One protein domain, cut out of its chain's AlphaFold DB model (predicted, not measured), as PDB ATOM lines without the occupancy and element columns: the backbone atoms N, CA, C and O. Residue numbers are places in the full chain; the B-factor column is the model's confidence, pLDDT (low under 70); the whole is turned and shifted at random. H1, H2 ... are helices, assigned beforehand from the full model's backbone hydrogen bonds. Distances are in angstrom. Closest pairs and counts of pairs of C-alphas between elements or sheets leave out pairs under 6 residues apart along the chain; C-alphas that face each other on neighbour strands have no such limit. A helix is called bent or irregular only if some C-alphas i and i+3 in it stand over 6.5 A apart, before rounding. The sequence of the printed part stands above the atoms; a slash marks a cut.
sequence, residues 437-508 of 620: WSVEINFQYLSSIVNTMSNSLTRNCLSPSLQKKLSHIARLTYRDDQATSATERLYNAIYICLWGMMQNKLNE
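What this domain is: This is residues 437 to 508 of the 620 residues of an uncharacterized protein of Golovinomyces cichoracearum (UniProt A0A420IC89). Two long helices, the bent H1 and the straight H3, run opposite ways and make the length of the domain, while the shorter H2 crosses one end of H3, at the end of the domain where H1 ends and H3 begins. The printed part has 72 residues with three named helices in the order H1, H2, H3 and no named strand, and its class is all helix. It is only just compact, close to loose, with a radius of gyration of the C-alphas of 13.3 A and spans of 39 by 27 by 22 A.

How they stand to each other: H1, residues 437 to 460, was assigned as one helix by its hydrogen bonds but is bent, with C-alphas 444 and 447 6.6 A apart. Its arms, H1a with residues 437 to 444 and H1b with residues 447 to 460, stand at a steep tilt of 40 degrees. H3, residues 486 to 507, touches H1b at a steep tilt of 47 degrees, opposite ways; their closest C-alphas, of Ser 454 and Tyr 491, are 6.1 A apart. H1a is close to H3 but not clearly touching, at a shallow tilt of 27 degrees, with the C-alphas of Ser 438 and Leu 506 closest at 7.3 A. H2, residues 464 to 477, touches H3 only just about perpendicular at 70.0 degrees; the closest C-alphas, of Ala 474 and Leu 490, are 4.7 A apart. H1b and H2 are near each other, with 5 pairs of C-alphas within 10 A, and H1a and H2 are apart. In H1a, H1b, H2 and H3 every O i to N i+4 pair is within hydrogen-bond range.

Where its parts are: H1a begins at C-alpha 437, (-3.406, 20.859, -30.329), and is 11.4 A long; H1b is 19.1 A long. H2 begins at C-alpha 464, (-43.265, 13.731, -28.570), and is 19.8 A long. H3, 31.4 A long, ends at C-alpha 507, (-9.114, 21.002, -18.923).

The domain as a whole: The two C-alphas farthest apart, of Trp 437 and Pro 464, are 40.5 A apart. The link from H1 to H2 is tight, the link from H2 to H3 is short, and the printed part has no cut. The mean pLDDT of the printed part is 76.4, with residue 458, residues 460 to 462 and residues 476 to 483 under 70.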
ATOM      1  N   TRP A 437      -3.626  22.119 -29.616       79.62
ATOM      2  CA  TRP A 437      -3.406  20.859 -30.329       79.62
ATOM      3  C   TRP A 437      -4.494  19.819 -30.027       79.62
ATOM      4  O   TRP A 437      -5.043  19.187 -30.926       79.62
ATOM      5  N   SER A 438      -4.873  19.689 -28.753       82.12
ATOM      6  CA  SER A 438      -5.944  18.779 -28.346       82.12
ATOM      7  C   SER A 438      -7.285  19.191 -28.943       82.12
ATOM      8  O   SER A 438      -8.042  18.336 -29.395       82.12
ATOM      9  N   VAL A 439      -7.592  20.490 -28.970       82.12
ATOM     10  CA  VAL A 439      -8.799  20.991 -29.619       82.12
ATOM     11  C   VAL A 439      -8.741  20.685 -31.102       82.12
ATOM     12  O   VAL A 439      -9.686  20.085 -31.574       82.12
ATOM     13  N   GLU A 440      -7.667  21.001 -31.821       82.69
ATOM     14  CA  GLU A 440      -7.561  20.738 -33.262       82.69
ATOM     15  C   GLU A 440      -7.825  19.262 -33.605       82.69
ATOM     16  O   GLU A 440      -8.686  18.960 -34.436       82.69
ATOM     17  N   ILE A 441      -7.177  18.339 -32.885       83.12
ATOM     18  CA  ILE A 441      -7.370  16.894 -33.072       83.12
ATOM     19  C   ILE A 441      -8.807  16.465 -32.794       83.12
ATOM     20  O   ILE A 441      -9.320  15.580 -33.475       83.12
ATOM     21  N   ASN A 442      -9.465  17.033 -31.784       81.19
ATOM     22  CA  ASN A 442     -10.838  16.652 -31.447       81.19
ATOM     23  C   ASN A 442     -11.876  17.374 -32.316       81.19
ATOM     24  O   ASN A 442     -12.961  16.854 -32.579       81.19
ATOM     25  N   PHE A 443     -11.537  18.557 -32.811       80.25
ATOM     26  CA  PHE A 443     -12.424  19.436 -33.550       80.25
ATOM     27  C   PHE A 443     -12.782  18.868 -34.923       80.25
ATOM     28  O   PHE A 443     -13.923  19.018 -35.358       80.25
ATOM     29  N   GLN A 444     -11.874  18.117 -35.558       80.81
ATOM     30  CA  GLN A 444     -12.174  17.393 -36.802       80.81
ATOM     31  C   GLN A 444     -13.355  16.413 -36.653       80.81
ATOM     32  O   GLN A 444     -14.099  16.182 -37.605       80.81
ATOM     33  N   TYR A 445     -13.581  15.876 -35.449       79.88
ATOM     34  CA  TYR A 445     -14.700  14.974 -35.169       79.88
ATOM     35  C   TYR A 445     -15.977  15.719 -34.792       79.88
ATOM     36  O   TYR A 445     -17.069  15.176 -34.950       79.88
ATOM     37  N   LEU A 446     -15.866  16.964 -34.323       79.06
ATOM     38  CA  LEU A 446     -16.987  17.705 -33.757       79.06
ATOM     39  C   LEU A 446     -18.082  17.954 -34.801       79.06
ATOM     40  O   LEU A 446     -19.251  17.707 -34.522       79.06
ATOM     41  N   SER A 447     -17.721  18.321 -36.034       77.62
ATOM     42  CA  SER A 447     -18.686  18.464 -37.136       77.62
ATOM     43  C   SER A 447     -19.402  17.151 -37.468       77.62
ATOM     44  O   SER A 447     -20.608  17.152 -37.704       77.62
ATOM     45  N   SER A 448     -18.687  16.021 -37.443       81.19
ATOM     46  CA  SER A 448     -19.276  14.698 -37.694       81.19
ATOM     47  C   SER A 448     -20.227  14.279 -36.572       81.19
ATOM     48  O   SER A 448     -21.349  13.848 -36.845       81.19
ATOM     49  N   ILE A 449     -19.829  14.476 -35.310       79.00
ATOM     50  CA  ILE A 449     -20.659  14.191 -34.131       79.00
ATOM     51  C   ILE A 449     -21.914  15.056 -34.161       79.00
ATOM     52  O   ILE A 449     -23.013  14.524 -34.046       79.00
ATOM     53  N   VAL A 450     -21.775  16.366 -34.368       79.44
ATOM     54  CA  VAL A 450     -22.918  17.282 -34.385       79.44
ATOM     55  C   VAL A 450     -23.849  16.947 -35.544       79.44
ATOM     56  O   VAL A 450     -25.048  16.855 -35.319       79.44
ATOM     57  N   ASN A 451     -23.333  16.702 -36.754       78.12
ATOM     58  CA  ASN A 451     -24.160  16.328 -37.904       78.12
ATOM     59  C   ASN A 451     -24.868  14.979 -37.692       78.12
ATOM     60  O   ASN A 451     -26.027  14.805 -38.063       78.12
ATOM     61  N   THR A 452     -24.190  14.015 -37.067       79.06
ATOM     62  CA  THR A 452     -24.789  12.719 -36.733       79.06
ATOM     63  C   THR A 452     -25.866  12.888 -35.669       79.06
ATOM     64  O   THR A 452     -26.965  12.366 -35.835       79.06
ATOM     65  N   MET A 453     -25.606  13.647 -34.602       76.81
ATOM     66  CA  MET A 453     -26.574  13.908 -33.539       76.81
ATOM     67  C   MET A 453     -27.754  14.735 -34.040       76.81
ATOM     68  O   MET A 453     -28.884  14.369 -33.763       76.81
ATOM     69  N   SER A 454     -27.544  15.796 -34.815       71.12
ATOM     70  CA  SER A 454     -28.634  16.625 -35.331       71.12
ATOM     71  C   SER A 454     -29.534  15.828 -36.276       71.12
ATOM     72  O   SER A 454     -30.751  15.830 -36.096       71.12
ATOM     73  N   ASN A 455     -28.963  15.078 -37.223       74.25
ATOM     74  CA  ASN A 455     -29.741  14.280 -38.172       74.25
ATOM     75  C   ASN A 455     -30.404  13.067 -37.512       74.25
ATOM     76  O   ASN A 455     -31.543  12.744 -37.837       74.25
ATOM     77  N   SER A 456     -29.718  12.387 -36.588       74.69
ATOM     78  CA  SER A 456     -30.286  11.223 -35.899       74.69
ATOM     79  C   SER A 456     -31.310  11.619 -34.843       74.69
ATOM     80  O   SER A 456     -32.367  11.005 -34.800       74.69
ATOM     81  N   LEU A 457     -31.075  12.661 -34.038       71.62
ATOM     82  CA  LEU A 457     -32.045  13.125 -33.044       71.62
ATOM     83  C   LEU A 457     -33.297  13.673 -33.725       71.62
ATOM     84  O   LEU A 457     -34.399  13.393 -33.280       71.62
ATOM     85  N   THR A 458     -33.171  14.417 -34.821       68.50
ATOM     86  CA  THR A 458     -34.368  14.928 -35.512       68.50
ATOM     87  C   THR A 458     -35.171  13.827 -36.202       68.50
ATOM     88  O   THR A 458     -36.394  13.910 -36.225       68.50
ATOM     89  N   ARG A 459     -34.518  12.781 -36.728       70.94
ATOM     90  CA  ARG A 459     -35.196  11.673 -37.427       70.94
ATOM     91  C   ARG A 459     -35.688  10.557 -36.507       70.94
ATOM     92  O   ARG A 459     -36.719   9.961 -36.791       70.94
ATOM     93  N   ASN A 460     -34.959  10.269 -35.430       69.19
ATOM     94  CA  ASN A 460     -35.180   9.091 -34.585       69.19
ATOM     95  C   ASN A 460     -35.744   9.423 -33.198       69.19
ATOM     96  O   ASN A 460     -36.120   8.502 -32.473       69.19
ATOM     97  N   CYS A 461     -35.840  10.699 -32.800       68.06
ATOM     98  CA  CYS A 461     -36.619  11.071 -31.616       68.06
ATOM     99  C   CYS A 461     -38.109  10.919 -31.933       68.06
ATOM    100  O   CYS A 461     -38.788  11.886 -32.273       68.06
ATOM    101  N   LEU A 462     -38.608   9.688 -31.836       60.53
ATOM    102  CA  LEU A 462     -40.005   9.353 -32.103       60.53
ATOM    103  C   LEU A 462     -40.936   9.772 -30.959       60.53
ATOM    104  O   LEU A 462     -42.133   9.912 -31.187       60.53
ATOM    105  N   SER A 463     -40.420   9.998 -29.742       81.12
ATOM    106  CA  SER A 463     -41.279  10.412 -28.630       81.12
ATOM    107  C   SER A 463     -41.586  11.922 -28.695       81.12
ATOM    108  O   SER A 463     -40.662  12.748 -28.725       81.12
ATOM    109  N   PRO A 464     -42.872  12.322 -28.648       79.44
ATOM    110  CA  PRO A 464     -43.265  13.731 -28.570       79.44
ATOM    111  C   PRO A 464     -42.660  14.447 -27.354       79.44
ATOM    112  O   PRO A 464     -42.326  15.632 -27.416       79.44
ATOM    113  N   SER A 465     -42.455  13.721 -26.250       80.31
ATOM    114  CA  SER A 465     -41.857  14.251 -25.023       80.31
ATOM    115  C   SER A 465     -40.401  14.683 -25.218       80.31
ATOM    116  O   SER A 465     -40.016  15.760 -24.758       80.31
ATOM    117  N   LEU A 466     -39.593  13.906 -25.945       78.19
ATOM    118  CA  LEU A 466     -38.199  14.248 -26.221       78.19
ATOM    119  C   LEU A 466     -38.098  15.415 -27.207       78.19
ATOM    120  O   LEU A 466     -37.283  16.310 -27.005       78.19
ATOM    121  N   GLN A 467     -38.975  15.477 -28.213       77.06
ATOM    122  CA  GLN A 467     -39.056  16.631 -29.115       77.06
ATOM    123  C   GLN A 467     -39.447  17.916 -28.367       77.06
ATOM    124  O   GLN A 467     -38.853  18.977 -28.585       77.06
ATOM    125  N   LYS A 468     -40.397  17.832 -27.427       81.38
ATOM    126  CA  LYS A 468     -40.781  18.958 -26.563       81.38
ATOM    127  C   LYS A 468     -39.613  19.405 -25.677       81.38
ATOM    128  O   LYS A 468     -39.369  20.601 -25.565       81.38
ATOM    129  N   LYS A 469     -38.831  18.470 -25.123       80.88
ATOM    130  CA  LYS A 469     -37.620  18.786 -24.341       80.88
ATOM    131  C   LYS A 469     -36.516  19.405 -25.199       80.88
ATOM    132  O   LYS A 469     -35.972  20.433 -24.819       80.88
ATOM    133  N   LEU A 470     -36.213  18.845 -26.371       77.38
ATOM    134  CA  LEU A 470     -35.190  19.383 -27.277       77.38
ATOM    135  C   LEU A 470     -35.571  20.765 -27.813       77.38
ATOM    136  O   LEU A 470     -34.726  21.654 -27.863       77.38
ATOM    137  N   SER A 471     -36.841  20.983 -28.161       74.12
ATOM    138  CA  SER A 471     -37.331  22.311 -28.556       74.12
ATOM    139  C   SER A 471     -37.318  23.302 -27.390       74.12
ATOM    140  O   SER A 471     -37.017  24.477 -27.594       74.12
ATOM    141  N   HIS A 472     -37.584  22.843 -26.166       79.31
ATOM    142  CA  HIS A 472     -37.452  23.661 -24.967       79.31
ATOM    143  C   HIS A 472     -35.991  24.038 -24.694       79.31
ATOM    144  O   HIS A 472     -35.710  25.217 -24.505       79.31
ATOM    145  N   ILE A 473     -35.055  23.087 -24.777       74.06
ATOM    146  CA  ILE A 473     -33.611  23.341 -24.682       74.06
ATOM    147  C   ILE A 473     -33.198  24.341 -25.763       74.06
ATOM    148  O   ILE A 473     -32.668  25.393 -25.439       74.06
ATOM    149  N   ALA A 474     -33.548  24.107 -27.030       70.75
ATOM    150  CA  ALA A 474     -33.237  25.029 -28.121       70.75
ATOM    151  C   ALA A 474     -33.782  26.454 -27.890       70.75
ATOM    152  O   ALA A 474     -33.162  27.423 -28.320       70.75
ATOM    153  N   ARG A 475     -34.921  26.600 -27.194       73.62
ATOM    154  CA  ARG A 475     -35.482  27.903 -26.789       73.62
ATOM    155  C   ARG A 475     -34.762  28.527 -25.591       73.62
ATOM    156  O   ARG A 475     -34.635  29.746 -25.546       73.62
ATOM    157  N   LEU A 476     -34.335  27.722 -24.619       68.88
ATOM    158  CA  LEU A 476     -33.676  28.187 -23.396       68.88
ATOM    159  C   LEU A 476     -32.207  28.549 -23.615       68.88
ATOM    160  O   LEU A 476     -31.722  29.524 -23.048       68.88
ATOM    161  N   THR A 477     -31.487  27.752 -24.404       62.94
ATOM    162  CA  THR A 477     -30.031  27.861 -24.542       62.94
ATOM    163  C   THR A 477     -29.623  29.034 -25.436       62.94
ATOM    164  O   THR A 477     -28.483  29.485 -25.355       62.94
ATOM    165  N   TYR A 478     -30.530  29.553 -26.277       60.28
ATOM    166  CA  TYR A 478     -30.173  30.557 -27.278       60.28
ATOM    167  C   TYR A 478     -31.355  31.458 -27.689       60.28
ATOM    168  O   TYR A 478     -32.229  31.053 -28.456       60.28
ATOM    169  N   ARG A 479     -31.369  32.714 -27.214       61.12
ATOM    170  CA  ARG A 479     -32.172  33.806 -27.802       61.12
ATOM    171  C   ARG A 479     -31.369  34.480 -28.909       61.12
ATOM    172  O   ARG A 479     -30.898  35.601 -28.751       61.12
ATOM    173  N   ASP A 480     -31.141  33.765 -29.995       61.03
ATOM    174  CA  ASP A 480     -30.603  34.391 -31.193       61.03
ATOM    175  C   ASP A 480     -31.722  34.633 -32.186       61.03
ATOM    176  O   ASP A 480     -32.280  33.696 -32.762       61.03
ATOM    177  N   ASP A 481     -32.026  35.910 -32.374       62.81
ATOM    178  CA  ASP A 481     -33.024  36.375 -33.327       62.81
ATOM    179  C   ASP A 481     -32.598  36.104 -34.784       62.81
ATOM    180  O   ASP A 481     -33.423  36.207 -35.687       62.81
ATOM    181  N   GLN A 482     -31.336  35.719 -35.033       64.19
ATOM    182  CA  GLN A 482     -30.847  35.387 -36.377       64.19
ATOM    183  C   GLN A 482     -31.033  33.922 -36.772       64.19
ATOM    184  O   GLN A 482     -31.013  33.623 -37.964       64.19
ATOM    185  N   ALA A 483     -31.226  33.005 -35.819       69.38
ATOM    186  CA  ALA A 483     -31.454  31.607 -36.155       69.38
ATOM    187  C   ALA A 483     -32.846  31.455 -36.786       69.38
ATOM    188  O   ALA A 483     -33.883  31.566 -36.110       69.38
ATOM    189  N   THR A 484     -32.840  31.194 -38.092       77.56
ATOM    190  CA  THR A 484     -34.025  31.215 -38.961       77.56
ATOM    191  C   THR A 484     -34.942  30.021 -38.724       77.56
ATOM    192  O   THR A 484     -36.143  30.101 -38.970       77.56
ATOM    193  N   SER A 485     -34.403  28.918 -38.190       82.25
ATOM    194  CA  SER A 485     -35.156  27.688 -37.945       82.25
ATOM    195  C   SER A 485     -34.933  27.112 -36.545       82.25
ATOM    196  O   SER A 485     -33.885  27.287 -35.921       82.25
ATOM    197  N   ALA A 486     -35.920  26.362 -36.044       75.88
ATOM    198  CA  ALA A 486     -35.792  25.619 -34.788       75.88
ATOM    199  C   ALA A 486     -34.662  24.572 -34.845       75.88
ATOM    200  O   ALA A 486     -33.979  24.346 -33.846       75.88
ATOM    201  N   THR A 487     -34.434  23.978 -36.019       75.94
ATOM    202  CA  THR A 487     -33.349  23.021 -36.268       75.94
ATOM    203  C   THR A 487     -31.980  23.673 -36.114       75.94
ATOM    204  O   THR A 487     -31.107  23.102 -35.472       75.94
ATOM    205  N   GLU A 488     -31.802  24.886 -36.641       78.94
ATOM    206  CA  GLU A 488     -30.566  25.661 -36.497       78.94
ATOM    207  C   GLU A 488     -30.299  26.031 -35.030       78.94
ATOM    208  O   GLU A 488     -29.184  25.869 -34.538       78.94
ATOM    209  N   ARG A 489     -31.339  26.420 -34.276       77.75
ATOM    210  CA  ARG A 489     -31.219  26.679 -32.827       77.75
ATOM    211  C   ARG A 489     -30.798  25.434 -32.054       77.75
ATOM    212  O   ARG A 489     -29.927  25.519 -31.192       77.75
ATOM    213  N   LEU A 490     -31.392  24.282 -32.368       77.44
ATOM    214  CA  LEU A 490     -31.027  23.012 -31.744       77.44
ATOM    215  C   LEU A 490     -29.599  22.591 -32.113       77.44
ATOM    216  O   LEU A 490     -28.847  22.173 -31.237       77.44
ATOM    217  N   TYR A 491     -29.217  22.743 -33.383       81.06
ATOM    218  CA  TYR A 491     -27.857  22.493 -33.856       81.06
ATOM    219  C   TYR A 491     -26.844  23.334 -33.068       81.06
ATOM    220  O   TYR A 491     -25.888  22.784 -32.523       81.06
ATOM    221  N   ASN A 492     -27.099  24.636 -32.917       78.06
ATOM    222  CA  ASN A 492     -26.240  25.547 -32.160       78.06
ATOM    223  C   ASN A 492     -26.183  25.192 -30.670       78.06
ATOM    224  O   ASN A 492     -25.099  25.185 -30.090       78.06
ATOM    225  N   ALA A 493     -27.317  24.839 -30.056       80.06
ATOM    226  CA  ALA A 493     -27.358  24.412 -28.659       80.06
ATOM    227  C   ALA A 493     -26.524  23.140 -28.427       80.06
ATOM    228  O   ALA A 493     -25.677  23.119 -27.534       80.06
ATOM    229  N   ILE A 494     -26.694  22.112 -29.269       81.00
ATOM    230  CA  ILE A 494     -25.891  20.878 -29.219       81.00
ATOM    231  C   ILE A 494     -24.407  21.207 -29.399       81.00
ATOM    232  O   ILE A 494     -23.571  20.687 -28.661       81.00
ATOM    233  N   TYR A 495     -24.082  22.097 -30.338       81.25
ATOM    234  CA  TYR A 495     -22.710  22.516 -30.598       81.25
ATOM    235  C   TYR A 495     -22.060  23.154 -29.366       81.25
ATOM    236  O   TYR A 495     -20.976  22.745 -28.951       81.25
ATOM    237  N   ILE A 496     -22.732  24.134 -28.757       79.19
ATOM    238  CA  ILE A 496     -22.253  24.839 -27.561       79.19
ATOM    239  C   ILE A 496     -22.087  23.860 -26.392       79.19
ATOM    240  O   ILE A 496     -21.076  23.908 -25.693       79.19
ATOM    241  N   CYS A 497     -23.033  22.935 -26.199       80.94
ATOM    242  CA  CYS A 497     -22.939  21.916 -25.156       80.94
ATOM    243  C   CYS A 497     -21.750  20.971 -25.371       80.94
ATOM    244  O   CYS A 497     -20.978  20.744 -24.439       80.94
ATOM    245  N   LEU A 498     -21.564  20.452 -26.589       81.75
ATOM    246  CA  LEU A 498     -20.429  19.583 -26.915       81.75
ATOM    247  C   LEU A 498     -19.098  20.322 -26.779       81.75
ATOM    248  O   LEU A 498     -18.137  19.757 -26.258       81.75
ATOM    249  N   TRP A 499     -19.050  21.592 -27.183       82.19
ATOM    250  CA  TRP A 499     -17.892  22.450 -26.971       82.19
ATOM    251  C   TRP A 499     -17.564  22.590 -25.484       82.19
ATOM    252  O   TRP A 499     -16.433  22.321 -25.085       82.19
ATOM    253  N   GLY A 500     -18.548  22.923 -24.645       81.56
ATOM    254  CA  GLY A 500     -18.352  23.035 -23.200       81.56
ATOM    255  C   GLY A 500     -17.919  21.720 -22.556       81.56
ATOM    256  O   GLY A 500     -17.000  21.704 -21.737       81.56
ATOM    257  N   MET A 501     -18.506  20.595 -22.973       82.69
ATOM    258  CA  MET A 501     -18.071  19.262 -22.549       82.69
ATOM    259  C   MET A 501     -16.621  18.983 -22.945       82.69
ATOM    260  O   MET A 501     -15.847  18.499 -22.121       82.69
ATOM    261  N   MET A 502     -16.240  19.303 -24.182       82.38
ATOM    262  CA  MET A 502     -14.883  19.108 -24.676       82.38
ATOM    263  C   MET A 502     -13.891  20.000 -23.928       82.38
ATOM    264  O   MET A 502     -12.871  19.501 -23.465       82.38
ATOM    265  N   GLN A 503     -14.202  21.283 -23.724       80.06
ATOM    266  CA  GLN A 503     -13.369  22.181 -22.923       80.06
ATOM    267  C   GLN A 503     -13.173  21.644 -21.504       80.06
ATOM    268  O   GLN A 503     -12.042  21.581 -21.027       80.06
ATOM    269  N   ASN A 504     -14.251  21.211 -20.848       81.75
ATOM    270  CA  ASN A 504     -14.180  20.642 -19.508       81.75
ATOM    271  C   ASN A 504     -13.331  19.369 -19.485       81.75
ATOM    272  O   ASN A 504     -12.465  19.244 -18.626       81.75
ATOM    273  N   LYS A 505     -13.500  18.465 -20.456       83.00
ATOM    274  CA  LYS A 505     -12.718  17.222 -20.546       83.00
ATOM    275  C   LYS A 505     -11.244  17.450 -20.858       83.00
ATOM    276  O   LYS A 505     -10.402  16.761 -20.299       83.00
ATOM    277  N   LEU A 506     -10.925  18.419 -21.711       78.88
ATOM    278  CA  LEU A 506      -9.542  18.782 -22.027       78.88
ATOM    279  C   LEU A 506      -8.855  19.511 -20.865       78.88
ATOM    280  O   LEU A 506      -7.645  19.396 -20.683       78.88
ATOM    281  N   ASN A 507      -9.621  20.258 -20.071       73.38
ATOM    282  CA  ASN A 507      -9.114  21.002 -18.923       73.38
ATOM    283  C   ASN A 507      -9.076  20.173 -17.628       73.38
ATOM    284  O   ASN A 507      -8.283  20.452 -16.722       73.38
ATOM    285  N   GLU A 508      -9.895  19.121 -17.535       75.69
ATOM    286  CA  GLU A 508      -9.723  18.023 -16.589       75.69
ATOM    287  C   GLU A 508      -8.376  17.359 -16.892       75.69
ATOM    288  O   GLU A 508      -8.285  16.356 -17.595       75.69
TER     289      GLU A 508